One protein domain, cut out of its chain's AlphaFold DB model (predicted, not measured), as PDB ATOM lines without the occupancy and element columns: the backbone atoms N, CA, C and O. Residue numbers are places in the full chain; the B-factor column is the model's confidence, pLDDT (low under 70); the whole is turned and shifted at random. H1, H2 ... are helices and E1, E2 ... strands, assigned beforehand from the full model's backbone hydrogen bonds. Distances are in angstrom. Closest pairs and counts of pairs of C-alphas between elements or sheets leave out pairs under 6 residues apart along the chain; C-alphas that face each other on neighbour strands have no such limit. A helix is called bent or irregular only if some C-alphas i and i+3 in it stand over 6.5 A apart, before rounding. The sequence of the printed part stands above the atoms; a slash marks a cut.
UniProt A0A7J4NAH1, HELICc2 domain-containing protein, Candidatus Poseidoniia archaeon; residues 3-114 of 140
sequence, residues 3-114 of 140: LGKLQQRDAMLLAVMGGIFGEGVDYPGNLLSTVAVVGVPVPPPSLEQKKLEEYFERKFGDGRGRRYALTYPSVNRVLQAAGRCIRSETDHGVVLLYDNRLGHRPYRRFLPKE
ATOM      1  N   LEU A   3      -2.561 -47.346  22.045       74.19
ATOM      2  CA  LEU A   3      -2.946 -45.951  22.317       74.19
ATOM      3  C   LEU A   3      -1.769 -44.967  22.277       74.19
ATOM      4  O   LEU A   3      -1.886 -43.894  21.696       74.19
ATOM      5  N   GLY A   4      -0.603 -45.361  22.793       72.69
ATOM      6  CA  GLY A   4       0.597 -44.523  22.734       72.69
ATOM      7  C   GLY A   4       1.090 -44.287  21.303       72.69
ATOM      8  O   GLY A   4       1.712 -43.270  21.034       72.69
ATOM      9  N   LYS A   5       0.770 -45.185  20.354       76.06
ATOM     10  CA  LYS A   5       1.069 -44.975  18.925       76.06
ATOM     11  C   LYS A   5       0.075 -44.025  18.248       76.06
ATOM     12  O   LYS A   5       0.440 -43.434  17.239       76.06
ATOM     13  N   LEU A   6      -1.150 -43.902  18.772       75.94
ATOM     14  CA  LEU A   6      -2.162 -42.960  18.269       75.94
ATOM     15  C   LEU A   6      -1.852 -41.519  18.690       75.94
ATOM     16  O   LEU A   6      -2.183 -40.594  17.968       75.94
ATOM     17  N   GLN A   7      -1.188 -41.324  19.831       73.62
ATOM     18  CA  GLN A   7      -0.818 -39.992  20.324       73.62
ATOM     19  C   GLN A   7       0.369 -39.357  19.582       73.62
ATOM     20  O   GLN A   7       0.583 -38.157  19.686       73.62
ATOM     21  N   GLN A   8       1.166 -40.149  18.860       74.31
ATOM     22  CA  GLN A   8       2.419 -39.683  18.251       74.31
ATOM     23  C   GLN A   8       2.264 -39.168  16.815       74.31
ATOM     24  O   GLN A   8       3.192 -38.559  16.289       74.31
ATOM     25  N   ARG A   9       1.144 -39.468  16.148       76.44
ATOM     26  CA  ARG A   9       0.903 -39.143  14.736       76.44
ATOM     27  C   ARG A   9      -0.573 -39.267  14.393       76.44
ATOM     28  O   ARG A   9      -1.285 -40.029  15.044       76.44
ATOM     29  N   ASP A  10      -0.976 -38.634  13.297       80.69
ATOM     30  CA  ASP A  10      -2.287 -38.867  12.699       80.69
ATOM     31  C   ASP A  10      -2.462 -40.357  12.390       80.69
ATOM     32  O   ASP A  10      -1.662 -40.982  11.683       80.69
ATOM     33  N   ALA A  11      -3.499 -40.951  12.970       85.62
ATOM     34  CA  ALA A  11      -3.759 -42.374  12.871       85.62
ATOM     35  C   ALA A  11      -5.260 -42.652  12.873       85.62
ATOM     36  O   ALA A  11      -6.045 -41.955  13.510       85.62
ATOM     37  N   MET A  12      -5.653 -43.718  12.180       87.38
ATOM     38  CA  MET A  12      -7.027 -44.204  12.167       87.38
ATOM     39  C   MET A  12      -7.121 -45.483  12.995       87.38
ATOM     40  O   MET A  12      -6.442 -46.471  12.707       87.38
ATOM     41  N   LEU A  13      -7.979 -45.471  14.015       88.62
ATOM     42  CA  LEU A  13      -8.325 -46.662  14.781       88.62
ATOM     43  C   LEU A  13      -9.554 -47.327  14.159       88.62
ATOM     44  O   LEU A  13     -10.639 -46.751  14.144       88.62
ATOM     45  N   LEU A  14      -9.385 -48.555  13.674       90.00
ATOM     46  CA  LEU A  14     -10.485 -49.380  13.181       90.00
ATOM     47  C   LEU A  14     -10.927 -50.344  14.280       90.00
ATOM     48  O   LEU A  14     -10.126 -51.124  14.793       90.00
ATOM     49  N   ALA A  15     -12.207 -50.286  14.632       88.88
ATOM     50  CA  ALA A  15     -12.799 -51.104  15.679       88.88
ATOM     51  C   ALA A  15     -14.181 -51.612  15.263       88.88
ATOM     52  O   ALA A  15     -14.898 -50.969  14.499       88.88
ATOM     53  N   VAL A  16     -14.563 -52.767  15.805       88.38
ATOM     54  CA  VAL A  16     -15.912 -53.319  15.653       88.38
ATOM     55  C   VAL A  16     -16.827 -52.794  16.760       88.38
ATOM     56  O   VAL A  16     -16.423 -52.704  17.923       88.38
ATOM     57  N   MET A  17     -18.070 -52.452  16.412       85.75
ATOM     58  CA  MET A  17     -19.090 -52.087  17.402       85.75
ATOM     59  C   MET A  17     -19.377 -53.283  18.320       85.75
ATOM     60  O   MET A  17     -19.582 -54.393  17.834       85.75
ATOM     61  N   GLY A  18     -19.395 -53.058  19.636       72.94
ATOM     62  CA  GLY A  18     -19.491 -54.127  20.641       72.94
ATOM     63  C   GLY A  18     -18.149 -54.754  21.043       72.94
ATOM     64  O   GLY A  18     -18.122 -55.675  21.851       72.94
ATOM     65  N   GLY A  19     -17.031 -54.282  20.480       78.75
ATOM     66  CA  GLY A  19     -15.684 -54.650  20.920       78.75
ATOM     67  C   GLY A  19     -15.124 -53.703  21.987       78.75
ATOM     68  O   GLY A  19     -15.642 -52.608  22.214       78.75
ATOM     69  N   ILE A  20     -13.990 -54.083  22.588       74.56
ATOM     70  CA  ILE A  20     -13.352 -53.347  23.698       74.56
ATOM     71  C   ILE A  20     -13.093 -51.860  23.392       74.56
ATOM     72  O   ILE A  20     -13.252 -51.011  24.266       74.56
ATOM     73  N   PHE A  21     -12.762 -51.524  22.143       73.75
ATOM     74  CA  PHE A  21     -12.461 -50.157  21.708       73.75
ATOM     75  C   PHE A  21     -13.707 -49.272  21.536       73.75
ATOM     76  O   PHE A  21     -13.577 -48.049  21.503       73.75
ATOM     77  N   GLY A  22     -14.900 -49.870  21.432       65.12
ATOM     78  CA  GLY A  22     -16.177 -49.153  21.361       65.12
ATOM     79  C   GLY A  22     -16.853 -48.953  22.723       65.12
ATOM     80  O   GLY A  22     -17.627 -48.011  22.880       65.12
ATOM     81  N   GLU A  23     -16.546 -49.803  23.711       70.31
ATOM     82  CA  GLU A  23     -17.260 -49.842  25.000       70.31
ATOM     83  C   GLU A  23     -16.376 -49.603  26.242       70.31
ATOM     84  O   GLU A  23     -16.832 -48.976  27.198       70.31
ATOM     85  N   GLY A  24     -15.109 -50.028  26.244       63.06
ATOM     86  CA  GLY A  24     -14.278 -50.042  27.459       63.06
ATOM     87  C   GLY A  24     -13.090 -49.083  27.466       63.06
ATOM     88  O   GLY A  24     -12.599 -48.736  28.534       63.06
ATOM     89  N   VAL A  25     -12.612 -48.650  26.296       73.12
ATOM     90  CA  VAL A  25     -11.395 -47.831  26.205       73.12
ATOM     91  C   VAL A  25     -11.706 -46.341  26.343       73.12
ATOM     92  O   VAL A  25     -12.618 -45.804  25.699       73.12
ATOM     93  N   ASP A  26     -10.908 -45.688  27.185       71.31
ATOM     94  CA  ASP A  26     -10.889 -44.243  27.362       71.31
ATOM     95  C   ASP A  26      -9.837 -43.603  26.427       71.31
ATOM     96  O   ASP A  26      -8.768 -44.159  26.179       71.31
ATOM     97  N   TYR A  27     -10.170 -42.446  25.864       77.75
ATOM     98  CA  TYR A  27      -9.442 -41.679  24.846       77.75
ATOM     99  C   TYR A  27      -9.299 -40.240  25.373       77.75
ATOM    100  O   TYR A  27     -10.073 -39.360  24.991       77.75
ATOM    101  N   PRO A  28      -8.383 -40.005  26.327       69.44
ATOM    102  CA  PRO A  28      -8.260 -38.713  26.994       69.44
ATOM    103  C   PRO A  28      -7.729 -37.625  26.051       69.44
ATOM    104  O   PRO A  28      -6.993 -37.917  25.109       69.44
ATOM    105  N   GLY A  29      -8.063 -36.365  26.349       67.69
ATOM    106  CA  GLY A  29      -7.440 -35.188  25.731       67.69
ATOM    107  C   GLY A  29      -7.775 -34.990  24.254       67.69
ATOM    108  O   GLY A  29      -6.874 -34.732  23.462       67.69
ATOM    109  N   ASN A  30      -9.047 -35.155  23.878       70.81
ATOM    110  CA  ASN A  30      -9.523 -35.037  22.497       70.81
ATOM    111  C   ASN A  30      -8.738 -35.897  21.478       70.81
ATOM    112  O   ASN A  30      -8.595 -35.536  20.311       70.81
ATOM    113  N   LEU A  31      -8.226 -37.059  21.916       76.75
ATOM    114  CA  LEU A  31      -7.478 -37.993  21.063       76.75
ATOM    115  C   LEU A  31      -8.302 -38.463  19.850       76.75
ATOM    116  O   LEU A  31      -7.742 -38.829  18.819       76.75
ATOM    117  N   LEU A  32      -9.631 -38.456  19.972       81.25
ATOM    118  CA  LEU A  32     -10.560 -38.714  18.878       81.25
ATOM    119  C   LEU A  32     -11.224 -37.414  18.421       81.25
ATOM    120  O   LEU A  32     -12.340 -37.104  18.824       81.25
ATOM    121  N   SER A  33     -10.573 -36.700  17.505       83.69
ATOM    122  CA  SER A  33     -11.147 -35.514  16.849       83.69
ATOM    123  C   SER A  33     -12.299 -35.852  15.892       83.69
ATOM    124  O   SER A  33     -13.081 -34.989  15.487       83.69
ATOM    125  N   THR A  34     -12.413 -37.113  15.465       87.38
ATOM    126  CA  THR A  34     -13.490 -37.584  14.591       87.38
ATOM    127  C   THR A  34     -13.808 -39.051  14.857       87.38
ATOM    128  O   THR A  34     -12.913 -39.891  14.931       87.38
ATOM    129  N   VAL A  35     -15.099 -39.374  14.937       90.44
ATOM    130  CA  VAL A  35     -15.609 -40.745  15.019       90.44
ATOM    131  C   VAL A  35     -16.534 -41.007  13.840       90.44
ATOM    132  O   VAL A  35     -17.487 -40.267  13.614       90.44
ATOM    133  N   ALA A  36     -16.287 -42.091  13.108       92.12
ATOM    134  CA  ALA A  36     -17.170 -42.560  12.048       92.12
ATOM    135  C   ALA A  36     -17.836 -43.879  12.455       92.12
ATOM    136  O   ALA A  36     -17.170 -44.899  12.619       92.12
ATOM    137  N   VAL A  37     -19.160 -43.863  12.598       93.00
ATOM    138  CA  VAL A  37     -19.974 -45.060  12.816       93.00
ATOM    139  C   VAL A  37     -20.511 -45.526  11.471       93.00
ATOM    140  O   VAL A  37     -21.342 -44.858  10.852       93.00
ATOM    141  N   VAL A  38     -20.024 -46.677  11.011       94.06
ATOM    142  CA  VAL A  38     -20.392 -47.247   9.713       94.06
ATOM    143  C   VAL A  38     -21.432 -48.344   9.913       94.06
ATOM    144  O   VAL A  38     -21.137 -49.399  10.473       94.06
ATOM    145  N   GLY A  39     -22.652 -48.094   9.436       93.25
ATOM    146  CA  GLY A  39     -23.774 -49.015   9.578       93.25
ATOM    147  C   GLY A  39     -24.457 -48.987  10.953       93.25
ATOM    148  O   GLY A  39     -23.975 -48.413  11.927       93.25
ATOM    149  N   VAL A  40     -25.608 -49.656  11.033       93.62
ATOM    150  CA  VAL A  40     -26.321 -49.943  12.286       93.62
ATOM    151  C   VAL A  40     -26.079 -51.405  12.693       93.62
ATOM    152  O   VAL A  40     -26.382 -52.295  11.889       93.62
ATOM    153  N   PRO A  41     -25.605 -51.691  13.926       92.94
ATOM    154  CA  PRO A  41     -25.241 -53.035  14.379       92.94
ATOM    155  C   PRO A  41     -26.486 -53.838  14.781       92.94
ATOM    156  O   PRO A  41     -26.758 -54.073  15.964       92.94
ATOM    157  N   VAL A  42     -27.289 -54.207  13.785       91.38
ATOM    158  CA  VAL A  42     -28.442 -55.102  13.957       91.38
ATOM    159  C   VAL A  42     -27.920 -56.518  14.199       91.38
ATOM    160  O   VAL A  42     -27.077 -56.972  13.423       91.38
ATOM    161  N   PRO A  43     -28.367 -57.214  15.262       87.38
ATOM    162  CA  PRO A  43     -27.921 -58.578  15.506       87.38
ATOM    163  C   PRO A  43     -28.356 -59.495  14.348       87.38
ATOM    164  O   PRO A  43     -29.420 -59.275  13.757       87.38
ATOM    165  N   PRO A  44     -27.547 -60.509  14.003       89.44
ATOM    166  CA  PRO A  44     -27.903 -61.450  12.953       89.44
ATOM    167  C   PRO A  44     -29.165 -62.242  13.339       89.44
ATOM    168  O   PRO A  44     -29.411 -62.461  14.531       89.44
ATOM    169  N   PRO A  45     -29.961 -62.703  12.358       91.31
ATOM    170  CA  PRO A  45     -31.111 -63.555  12.632       91.31
ATOM    171  C   PRO A  45     -30.691 -64.831  13.372       91.31
ATOM    172  O   PRO A  45     -29.820 -65.567  12.914       91.31
ATOM    173  N   SER A  46     -31.329 -65.106  14.508       96.31
ATOM    174  CA  SER A  46     -31.124 -66.326  15.291       96.31
ATOM    175  C   SER A  46     -32.433 -66.771  15.942       96.31
ATOM    176  O   SER A  46     -33.377 -65.984  16.061       96.31
ATOM    177  N   LEU A  47     -32.505 -68.033  16.385       97.25
ATOM    178  CA  LEU A  47     -33.676 -68.535  17.115       97.25
ATOM    179  C   LEU A  47     -33.915 -67.737  18.404       97.25
ATOM    180  O   LEU A  47     -35.058 -67.455  18.752       97.25
ATOM    181  N   GLU A  48     -32.840 -67.359  19.092       95.69
ATOM    182  CA  GLU A  48     -32.898 -66.520  20.286       95.69
ATOM    183  C   GLU A  48     -33.474 -65.136  19.968       95.69
ATOM    184  O   GLU A  48     -34.428 -64.711  20.618       95.69
ATOM    185  N   GLN A  49     -32.971 -64.474  18.919       95.56
ATOM    186  CA  GLN A  49     -33.480 -63.168  18.492       95.56
ATOM    187  C   GLN A  49     -34.952 -63.233  18.093       95.56
ATOM    188  O   GLN A  49     -35.737 -62.376  18.492       95.56
ATOM    189  N   LYS A  50     -35.354 -64.287  17.374       96.75
ATOM    190  CA  LYS A  50     -36.755 -64.502  17.008       96.75
ATOM    191  C   LYS A  50     -37.642 -64.660  18.245       96.75
ATOM    192  O   LYS A  50     -38.669 -63.998  18.349       96.75
ATOM    193  N   LYS A  51     -37.231 -65.483  19.214       97.75
ATOM    194  CA  LYS A  51     -37.967 -65.662  20.477       97.75
ATOM    195  C   LYS A  51     -38.060 -64.365  21.280       97.75
ATOM    196  O   LYS A  51     -39.092 -64.119  21.903       97.75
ATOM    197  N   LEU A  52     -37.008 -63.545  21.268       96.75
ATOM    198  CA  LEU A  52     -36.982 -62.252  21.947       96.75
ATOM    199  C   LEU A  52     -37.937 -61.245  21.289       96.75
ATOM    200  O   LEU A  52     -38.707 -60.582  21.985       96.75
ATOM    201  N   GLU A  53     -37.930 -61.168  19.957       97.44
ATOM    202  CA  GLU A  53     -38.882 -60.367  19.183       97.44
ATOM    203  C   GLU A  53     -40.327 -60.802  19.462       97.44
ATOM    204  O   GLU A  53     -41.157 -59.966  19.818       97.44
ATOM    205  N   GLU A  54     -40.619 -62.104  19.402       97.94
ATOM    206  CA  GLU A  54     -41.945 -62.646  19.716       97.94
ATOM    207  C   GLU A  54     -42.363 -62.371  21.168       97.94
ATOM    208  O   GLU A  54     -43.522 -62.059  21.433       97.94
ATOM    209  N   TYR A  55     -41.439 -62.481  22.125       97.81
ATOM    210  CA  TYR A  55     -41.708 -62.174  23.529       97.81
ATOM    211  C   TYR A  55     -42.134 -60.716  23.707       97.81
ATOM    212  O   TYR A  55     -43.155 -60.443  24.342       97.81
ATOM    213  N   PHE A  56     -41.372 -59.782  23.137       98.06
ATOM    214  CA  PHE A  56     -41.683 -58.361  23.233       98.06
ATOM    215  C   PHE A  56     -42.954 -57.994  22.472       98.06
ATOM    216  O   PHE A  56     -43.708 -57.149  22.956       98.06
ATOM    217  N   GLU A  57     -43.236 -58.646  21.345       98.00
ATOM    218  CA  GLU A  57     -44.491 -58.436  20.628       98.00
ATOM    219  C   GLU A  57     -45.687 -58.947  21.436       98.00
ATOM    220  O   GLU A  57     -46.640 -58.206  21.631       98.00
ATOM    221  N   ARG A  58     -45.625 -60.157  22.008       98.06
ATOM    222  CA  ARG A  58     -46.707 -60.673  22.868       98.06
ATOM    223  C   ARG A  58     -46.946 -59.802  24.100       98.06
ATOM    224  O   ARG A  58     -48.083 -59.638  24.524       98.06
ATOM    225  N   LYS A  59     -45.872 -59.285  24.703       97.94
ATOM    226  CA  LYS A  59     -45.947 -58.517  25.952       97.94
ATOM    227  C   LYS A  59     -46.383 -57.071  25.739       97.94
ATOM    228  O   LYS A  59     -47.041 -56.510  26.610       97.94
ATOM    229  N   PHE A  60     -45.966 -56.454  24.636       97.56
ATOM    230  CA  PHE A  60     -46.152 -55.022  24.426       97.56
ATOM    231  C   PHE A  60     -46.938 -54.673  23.157       97.56
ATOM    232  O   PHE A  60     -47.548 -53.615  23.142       97.56
ATOM    233  N   GLY A  61     -46.965 -55.508  22.120       95.94
ATOM    234  CA  GLY A  61     -47.697 -55.252  20.872       95.94
ATOM    235  C   GLY A  61     -47.208 -54.035  20.074       95.94
ATOM    236  O   GLY A  61     -46.197 -53.402  20.397       95.94
ATOM    237  N   ASP A  62     -47.952 -53.672  19.029       94.44
ATOM    238  CA  ASP A  62     -47.731 -52.491  18.176       94.44
ATOM    239  C   ASP A  62     -46.356 -52.447  17.477       94.44
ATOM    240  O   ASP A  62     -45.744 -51.379  17.309       94.44
ATOM    241  N   GLY A  63     -45.825 -53.614  17.097       92.50
ATOM    242  CA  GLY A  63     -44.512 -53.732  16.463       92.50
ATOM    243  C   GLY A  63     -43.350 -53.433  17.416       92.50
ATOM    244  O   GLY A  63     -42.241 -53.100  16.969       92.50
ATOM    245  N   ARG A  64     -43.584 -53.493  18.736       94.94
ATOM    246  CA  ARG A  64     -42.538 -53.335  19.756       94.94
ATOM    247  C   ARG A  64     -41.594 -54.529  19.809       94.94
ATOM    248  O   ARG A  64     -40.458 -54.321  20.227       94.94
ATOM    249  N   GLY A  65     -41.988 -55.694  19.293       96.56
ATOM    250  CA  GLY A  65     -41.129 -56.863  19.122       96.56
ATOM    251  C   GLY A  65     -39.806 -56.502  18.459       96.56
ATOM    252  O   GLY A  65     -38.745 -56.508  19.088       96.56
ATOM    253  N   ARG A  66     -39.890 -56.057  17.203       94.31
ATOM    254  CA  ARG A  66     -38.725 -55.652  16.411       94.31
ATOM    255  C   ARG A  66     -37.984 -54.458  17.009       94.31
ATOM    256  O   ARG A  66     -36.755 -54.397  16.975       94.31
ATOM    257  N   ARG A  67     -38.716 -53.479  17.551       94.25
ATOM    258  CA  ARG A  67     -38.105 -52.260  18.105       94.25
ATOM    259  C   ARG A  67     -37.244 -52.564  19.329       94.25
ATOM    260  O   ARG A  67     -36.151 -52.016  19.432       94.25
ATOM    261  N   TYR A  68     -37.733 -53.408  20.235       95.06
ATOM    262  CA  TYR A  68     -37.082 -53.679  21.516       95.06
ATOM    263  C   TYR A  68     -36.004 -54.754  21.375       95.06
ATOM    264  O   TYR A  68     -34.958 -54.632  22.005       95.06
ATOM    265  N   ALA A  69     -36.218 -55.756  20.516       95.56
ATOM    266  CA  ALA A  69     -35.221 -56.793  20.260       95.56
ATOM    267  C   ALA A  69     -34.065 -56.298  19.375       95.56
ATOM    268  O   ALA A  69     -32.914 -56.653  19.615       95.56
ATOM    269  N   LEU A  70     -34.356 -55.466  18.364       94.00
ATOM    270  CA  LEU A  70     -33.381 -55.106  17.328       94.00
ATOM    271  C   LEU A  70     -33.056 -53.609  17.319       94.00
ATOM    272  O   LEU A  70     -31.909 -53.222  17.522       94.00
ATOM    273  N   THR A  71     -34.047 -52.746  17.071       94.12
ATOM    274  CA  THR A  71     -33.789 -51.325  16.769       94.12
ATOM    275  C   THR A  71     -33.116 -50.584  17.921       94.12
ATOM    276  O   THR A  71     -32.101 -49.927  17.698       94.12
ATOM    277  N   TYR A  72     -33.669 -50.645  19.135       94.44
ATOM    278  CA  TYR A  72     -33.167 -49.846  20.256       94.44
ATOM    279  C   TYR A  72     -31.788 -50.314  20.734       94.44
ATOM    280  O   TYR A  72     -30.919 -49.457  20.884       94.44
ATOM    281  N   PRO A  73     -31.519 -51.629  20.891       93.06
ATOM    282  CA  PRO A  73     -30.168 -52.092  21.195       93.06
ATOM    283  C   PRO A  73     -29.139 -51.635  20.154       93.06
ATOM    284  O   PRO A  73     -28.045 -51.200  20.515       93.06
ATOM    285  N   SER A  74     -29.488 -51.663  18.863       93.81
ATOM    286  CA  SER A  74     -28.581 -51.188  17.816       93.81
ATOM    287  C   SER A  74     -28.337 -49.682  17.871       93.81
ATOM    288  O   SER A  74     -27.200 -49.252  17.693       93.81
ATOM    289  N   VAL A  75     -29.371 -48.878  18.135       93.75
ATOM    290  CA  VAL A  75     -29.226 -47.426  18.337       93.75
ATOM    291  C   VAL A  75     -28.326 -47.135  19.534       93.75
ATOM    292  O   VAL A  75     -27.433 -46.301  19.423       93.75
ATOM    293  N   ASN A  76     -28.496 -47.853  20.645       92.12
ATOM    294  CA  ASN A  76     -27.667 -47.665  21.836       92.12
ATOM    295  C   ASN A  76     -26.184 -47.887  21.530       92.12
ATOM    296  O   ASN A  76     -25.357 -47.071  21.924       92.12
ATOM    297  N   ARG A  77     -25.842 -48.928  20.763       91.75
ATOM    298  CA  ARG A  77     -24.454 -49.170  20.331       91.75
ATOM    299  C   ARG A  77     -23.909 -48.056  19.437       91.75
ATOM    300  O   ARG A  77     -22.758 -47.663  19.598       91.75
ATOM    301  N   VAL A  78     -24.728 -47.520  18.527       92.38
ATOM    302  CA  VAL A  78     -24.351 -46.359  17.697       92.38
ATOM    303  C   VAL A  78     -24.050 -45.145  18.577       92.38
ATOM    304  O   VAL A  78     -23.021 -44.503  18.393       92.38
ATOM    305  N   LEU A  79     -24.914 -44.853  19.553       90.56
ATOM    306  CA  LEU A  79     -24.739 -43.724  20.468       90.56
ATOM    307  C   LEU A  79     -23.519 -43.899  21.380       90.56
ATOM    308  O   LEU A  79     -22.779 -42.944  21.590       90.56
ATOM    309  N   GLN A  80     -23.265 -45.112  21.873       88.62
ATOM    310  CA  GLN A  80     -22.076 -45.417  22.671       88.62
ATOM    311  C   GLN A  80     -20.784 -45.232  21.870       88.62
ATOM    312  O   GLN A  80     -19.819 -44.684  22.398       88.62
ATOM    313  N   ALA A  81     -20.769 -45.650  20.601       89.25
ATOM    314  CA  ALA A  81     -19.631 -45.431  19.715       89.25
ATOM    315  C   ALA A  81     -19.437 -43.934  19.416       89.25
ATOM    316  O   ALA A  81     -18.332 -43.420  19.561       89.25
ATOM    317  N   ALA A  82     -20.512 -43.220  19.069       88.56
ATOM    318  CA  ALA A  82     -20.491 -41.779  18.812       88.56
ATOM    319  C   ALA A  82     -20.011 -40.964  20.026       88.56
ATOM    320  O   ALA A  82     -19.186 -40.062  19.882       88.56
ATOM    321  N   GLY A  83     -20.467 -41.323  21.229       86.00
ATOM    322  CA  GLY A  83     -20.088 -40.679  22.489       86.00
ATOM    323  C   GLY A  83     -18.616 -40.853  22.875       86.00
ATOM    324  O   GLY A  83     -18.157 -40.234  23.827       86.00
ATOM    325  N   ARG A  84     -17.831 -41.651  22.138       83.62
ATOM    326  CA  ARG A  84     -16.375 -41.729  22.353       83.62
ATOM    327  C   ARG A  84     -15.641 -40.455  21.939       83.62
ATOM    328  O   ARG A  84     -14.523 -40.268  22.405       83.62
ATOM    329  N   CYS A  85     -16.253 -39.626  21.092       82.19
ATOM    330  CA  CYS A  85     -15.671 -38.384  20.579       82.19
ATOM    331  C   CYS A  85     -15.770 -37.210  21.567       82.19
ATOM    332  O   CYS A  85     -14.899 -36.354  21.569       82.19
ATOM    333  N   ILE A  86     -16.838 -37.147  22.373       78.50
ATOM    334  CA  ILE A  86     -17.168 -35.993  23.227       78.50
ATOM    335  C   ILE A  86     -17.444 -36.511  24.641       78.50
ATOM    336  O   ILE A  86     -18.442 -37.206  24.841       78.50
ATOM    337  N   ARG A  87     -16.571 -36.205  25.612       77.69
ATOM    338  CA  ARG A  87     -16.690 -36.689  27.005       77.69
ATOM    339  C   ARG A  87     -16.591 -35.609  28.074       77.69
ATOM    340  O   ARG A  87     -16.948 -35.864  29.221       77.69
ATOM    341  N   SER A  88     -16.118 -34.432  27.710       78.38
ATOM    342  CA  SER A  88     -16.052 -33.248  28.554       78.38
ATOM    343  C   SER A  88     -16.584 -32.034  27.797       78.38
ATOM    344  O   SER A  88     -16.730 -32.058  26.576       78.38
ATOM    345  N   GLU A  89     -16.875 -30.960  28.525       79.06
ATOM    346  CA  GLU A  89     -17.405 -29.714  27.955       79.06
ATOM    347  C   GLU A  89     -16.414 -29.008  27.016       79.06
ATOM    348  O   GLU A  89     -16.814 -28.173  26.207       79.06
ATOM    349  N   THR A  90     -15.126 -29.345  27.110       80.62
ATOM    350  CA  THR A  90     -14.056 -28.781  26.278       80.62
ATOM    351  C   THR A  90     -13.734 -29.639  25.052       80.62
ATOM    352  O   THR A  90     -13.002 -29.185  24.167       80.62
ATOM    353  N   ASP A  91     -14.283 -30.856  24.964       78.56
ATOM    354  CA  ASP A  91     -14.081 -31.718  23.804       78.56
ATOM    355  C   ASP A  91     -14.833 -31.172  22.589       78.56
ATOM    356  O   ASP A  91     -16.001 -30.780  22.651       78.56
ATOM    357  N   HIS A  92     -14.161 -31.192  21.444       80.31
ATOM    358  CA  HIS A  92     -14.737 -30.813  20.164       80.31
ATOM    359  C   HIS A  92     -14.348 -31.846  19.116       80.31
ATOM    360  O   HIS A  92     -13.177 -32.182  18.949       80.31
ATOM    361  N   GLY A  93     -15.332 -32.321  18.364       84.00
ATOM    362  CA  GLY A  93     -15.077 -33.291  17.317       84.00
ATOM    363  C   GLY A  93     -16.287 -33.536  16.439       84.00
ATOM    364  O   GLY A  93     -17.379 -33.006  16.663       84.00
ATOM    365  N   VAL A  94     -16.070 -34.336  15.404       88.50
ATOM    366  CA  VAL A  94     -17.087 -34.653  14.404       88.50
ATOM    367  C   VAL A  94     -17.529 -36.104  14.546       88.50
ATOM    368  O   VAL A  94     -16.711 -37.019  14.509       88.50
ATOM    369  N   VAL A  95     -18.842 -36.328  14.624       90.06
ATOM    370  CA  VAL A  95     -19.431 -37.668  14.524       90.06
ATOM    371  C   VAL A  95     -20.052 -37.846  13.141       90.06
ATOM    372  O   VAL A  95     -20.978 -37.130  12.762       90.06
ATOM    373  N   LEU A  96     -19.562 -38.830  12.395       91.69
ATOM    374  CA  LEU A  96     -20.101 -39.244  11.105       91.69
ATOM    375  C   LEU A  96     -20.944 -40.505  11.288       91.69
ATOM    376  O   LEU A  96     -20.452 -41.526  11.760       91.69
ATOM    377  N   LEU A  97     -22.213 -40.445  10.891       92.06
ATOM    378  CA  LEU A  97     -23.143 -41.572  10.931       92.06
ATOM    379  C   LEU A  97     -23.419 -42.048   9.502       92.06
ATOM    380  O   LEU A  97     -24.132 -41.385   8.752       92.06
ATOM    381  N   TYR A  98     -22.851 -43.188   9.115       91.75
ATOM    382  CA  TYR A  98     -22.899 -43.695   7.743       91.75
ATOM    383  C   TYR A  98     -23.892 -44.858   7.606       91.75
ATOM    384  O   TYR A  98     -23.511 -46.014   7.429       91.75
ATOM    385  N   ASP A  99     -25.186 -44.549   7.738       92.69
ATOM    386  CA  ASP A  99     -26.298 -45.465   7.450       92.69
ATOM    387  C   ASP A  99     -27.599 -44.673   7.248       92.69
ATOM    388  O   ASP A  99     -28.009 -43.909   8.125       92.69
ATOM    389  N   ASN A 100     -28.291 -44.876   6.121       90.81
ATOM    390  CA  ASN A 100     -29.527 -44.146   5.813       90.81
ATOM    391  C   ASN A 100     -30.630 -44.377   6.868       90.81
ATOM    392  O   ASN A 100     -31.423 -43.483   7.166       90.81
ATOM    393  N   ARG A 101     -30.647 -45.553   7.515       92.56
ATOM    394  CA  ARG A 101     -31.640 -45.882   8.550       92.56
ATOM    395  C   ARG A 101     -31.606 -44.897   9.713       92.56
ATOM    396  O   ARG A 101     -32.658 -44.623  10.285       92.56
ATOM    397  N   LEU A 102     -30.445 -44.322  10.035       91.69
ATOM    398  CA  LEU A 102     -30.292 -43.346  11.119       91.69
ATOM    399  C   LEU A 102     -31.042 -42.031  10.846       91.69
ATOM    400  O   LEU A 102     -31.404 -41.333  11.791       91.69
ATOM    401  N   GLY A 103     -31.363 -41.732   9.583       89.81
ATOM    402  CA  GLY A 103     -32.236 -40.619   9.204       89.81
ATOM    403  C   GLY A 103     -33.734 -40.904   9.383       89.81
ATOM    404  O   GLY A 103     -34.537 -39.969   9.451       89.81
ATOM    405  N   HIS A 104     -34.138 -42.174   9.494       91.12
ATOM    406  CA  HIS A 104     -35.542 -42.566   9.599       91.12
ATOM    407  C   HIS A 104     -36.078 -42.359  11.022       91.12
ATOM    408  O   HIS A 104     -35.370 -42.559  12.009       91.12
ATOM    409  N   ARG A 105     -37.376 -42.044  11.150       90.50
ATOM    410  CA  ARG A 105     -38.046 -41.746  12.434       90.50
ATOM    411  C   ARG A 105     -37.760 -42.747  13.574       90.50
ATOM    412  O   ARG A 105     -37.553 -42.276  14.693       90.50
ATOM    413  N   PRO A 106     -37.726 -44.082  13.356       89.00
ATOM    414  CA  PRO A 106     -37.461 -45.039  14.434       89.00
ATOM    415  C   PRO A 106     -36.072 -44.905  15.070       89.00
ATOM    416  O   PRO A 106     -35.927 -45.246  16.239       89.00
ATOM    417  N   TYR A 107     -35.089 -44.404  14.320       92.38
ATOM    418  CA  TYR A 107     -33.704 -44.231  14.758       92.38
ATOM    419  C   TYR A 107     -33.426 -42.773  15.138       92.38
ATOM    420  O   TYR A 107     -32.989 -42.492  16.250       92.38
ATOM    421  N   ARG A 108     -33.776 -41.836  14.248       90.75
ATOM    422  CA  ARG A 108     -33.476 -40.402  14.367       90.75
ATOM    423  C   ARG A 108     -33.963 -39.776  15.670       90.75
ATOM    424  O   ARG A 108     -33.309 -38.888  16.199       90.75
ATOM    425  N   ARG A 109     -35.105 -40.225  16.199       91.38
ATOM    426  CA  ARG A 109     -35.684 -39.667  17.435       91.38
ATOM    427  C   ARG A 109     -34.813 -39.858  18.683       91.38
ATOM    428  O   ARG A 109     -35.093 -39.225  19.692       91.38
ATOM    429  N   PHE A 110     -33.841 -40.766  18.623       91.12
ATOM    430  CA  PHE A 110     -32.923 -41.069  19.719       91.12
ATOM    431  C   PHE A 110     -31.580 -40.347  19.586       91.12
ATOM    432  O   PHE A 110     -30.760 -40.438  20.494       91.12
ATOM    433  N   LEU A 111     -31.334 -39.664  18.466       89.88
ATOM    434  CA  LEU A 111     -30.109 -38.895  18.302       89.88
ATOM    435  C   LEU A 111     -30.162 -37.621  19.173       89.88
ATOM    436  O   LEU A 111     -31.243 -37.028  19.281       89.88
ATOM    437  N   PRO A 112     -29.038 -37.185  19.775       87.31
ATOM    438  CA  PRO A 112     -29.004 -36.032  20.682       87.31
ATOM    439  C   PRO A 112     -29.462 -34.743  19.996       87.31
ATOM    440  O   PRO A 112     -28.917 -34.356  18.965       87.31
ATOM    441  N   LYS A 113     -30.467 -34.057  20.541       85.00
ATOM    442  CA  LYS A 113     -31.075 -32.882  19.883       85.00
ATOM    443  C   LYS A 113     -30.142 -31.673  19.855       85.00
ATOM    444  O   LYS A 113     -30.281 -30.810  18.995       85.00
ATOM    445  N   GLU A 114     -29.218 -31.637  20.801       79.19
ATOM    446  CA  GLU A 114     -28.209 -30.608  21.011       79.19
ATOM    447  C   GLU A 114     -27.135 -30.657  19.915       79.19
ATOM    448  O   GLU A 114     -26.462 -29.664  19.643       79.19
TER     449      GLU A 114
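AT A GLANCE: This is residues 3 to 114 of the 140 residues of the protein "HELICc2 domain-containing protein" of Candidatus Poseidoniia archaeon (UniProt A0A7J4NAH1). One long helix, H4, runs along an elongated, loosely built body; H3 meets its first part in a corner at one end, and a ribbon of two parallel strands, E1 and E2, packs by its residues 77 to 82. The loop-rich stretch with H1 and H2 reaches out past that ribbon, and short H6 packs on H4 at residues 71 to 75. The printed part has 112 residues, in the order H1 H2 E1 H3 H4 E2 H5 H6, mostly helix. It is loose, with a radius of gyration of the C-alphas of 16.4 A and spans of 53, 30 and 22 A.

HOW THE PARTS SIT: H1, residues 3 to 6, touches no helix. H2, residues 20 to 23, touches residues 80 to 81 of H4, residues 64 to 82, the hub; the closest C-alphas are Gly 22 and Ala 81, 5.3 A. E1, residues 34 to 38, and E2, residues 94 to 98, are parallel at 11 degrees, with N 35 and O 94 2.9 A apart. With H3, residues 47 to 60, and H4 between them they form a strand-helix-strand unit, two parallel neighbour strands joined through helices, its crossover right-handed. H3 touches H4 at 69.5 degrees, steep but only just, opposite ways; C-alphas 57 and 65 are closest, 4.0 A. H5, residues 100 to 103, is close but not clearly touching H6, residues 105 to 108; C-alphas 102 and 108 are closest, 5.4 A. H6 touches H4, closest at C-alphas 75 and 107, 6.6 A. Every O i to N i+4 pair is within hydrogen-bond range in H3, 13 of 15 in H4; the other helices are too short for one.

IN THESE COORDINATES: H1 begins at C-alpha 3 (-2.946, -45.951, 22.317). H3 is 19.8 A long. H4, 24.9 A long, is irregular, with C-alphas 69 and 72 7.2 A apart, and has a kink of 33 degrees near residue 71. E1 spans 12.8 A and E2 12.6 A. H6 ends at C-alpha 108 (-33.476, -40.402, 14.367).

THE WHOLE: The farthest C-alphas, Gln 8 and Arg 58, are 53.6 A apart. The printed part has no cut. The links H1 to H2 and H4 to E2 are long. Residues 22, 24, 28 and 29 have pLDDT under 70.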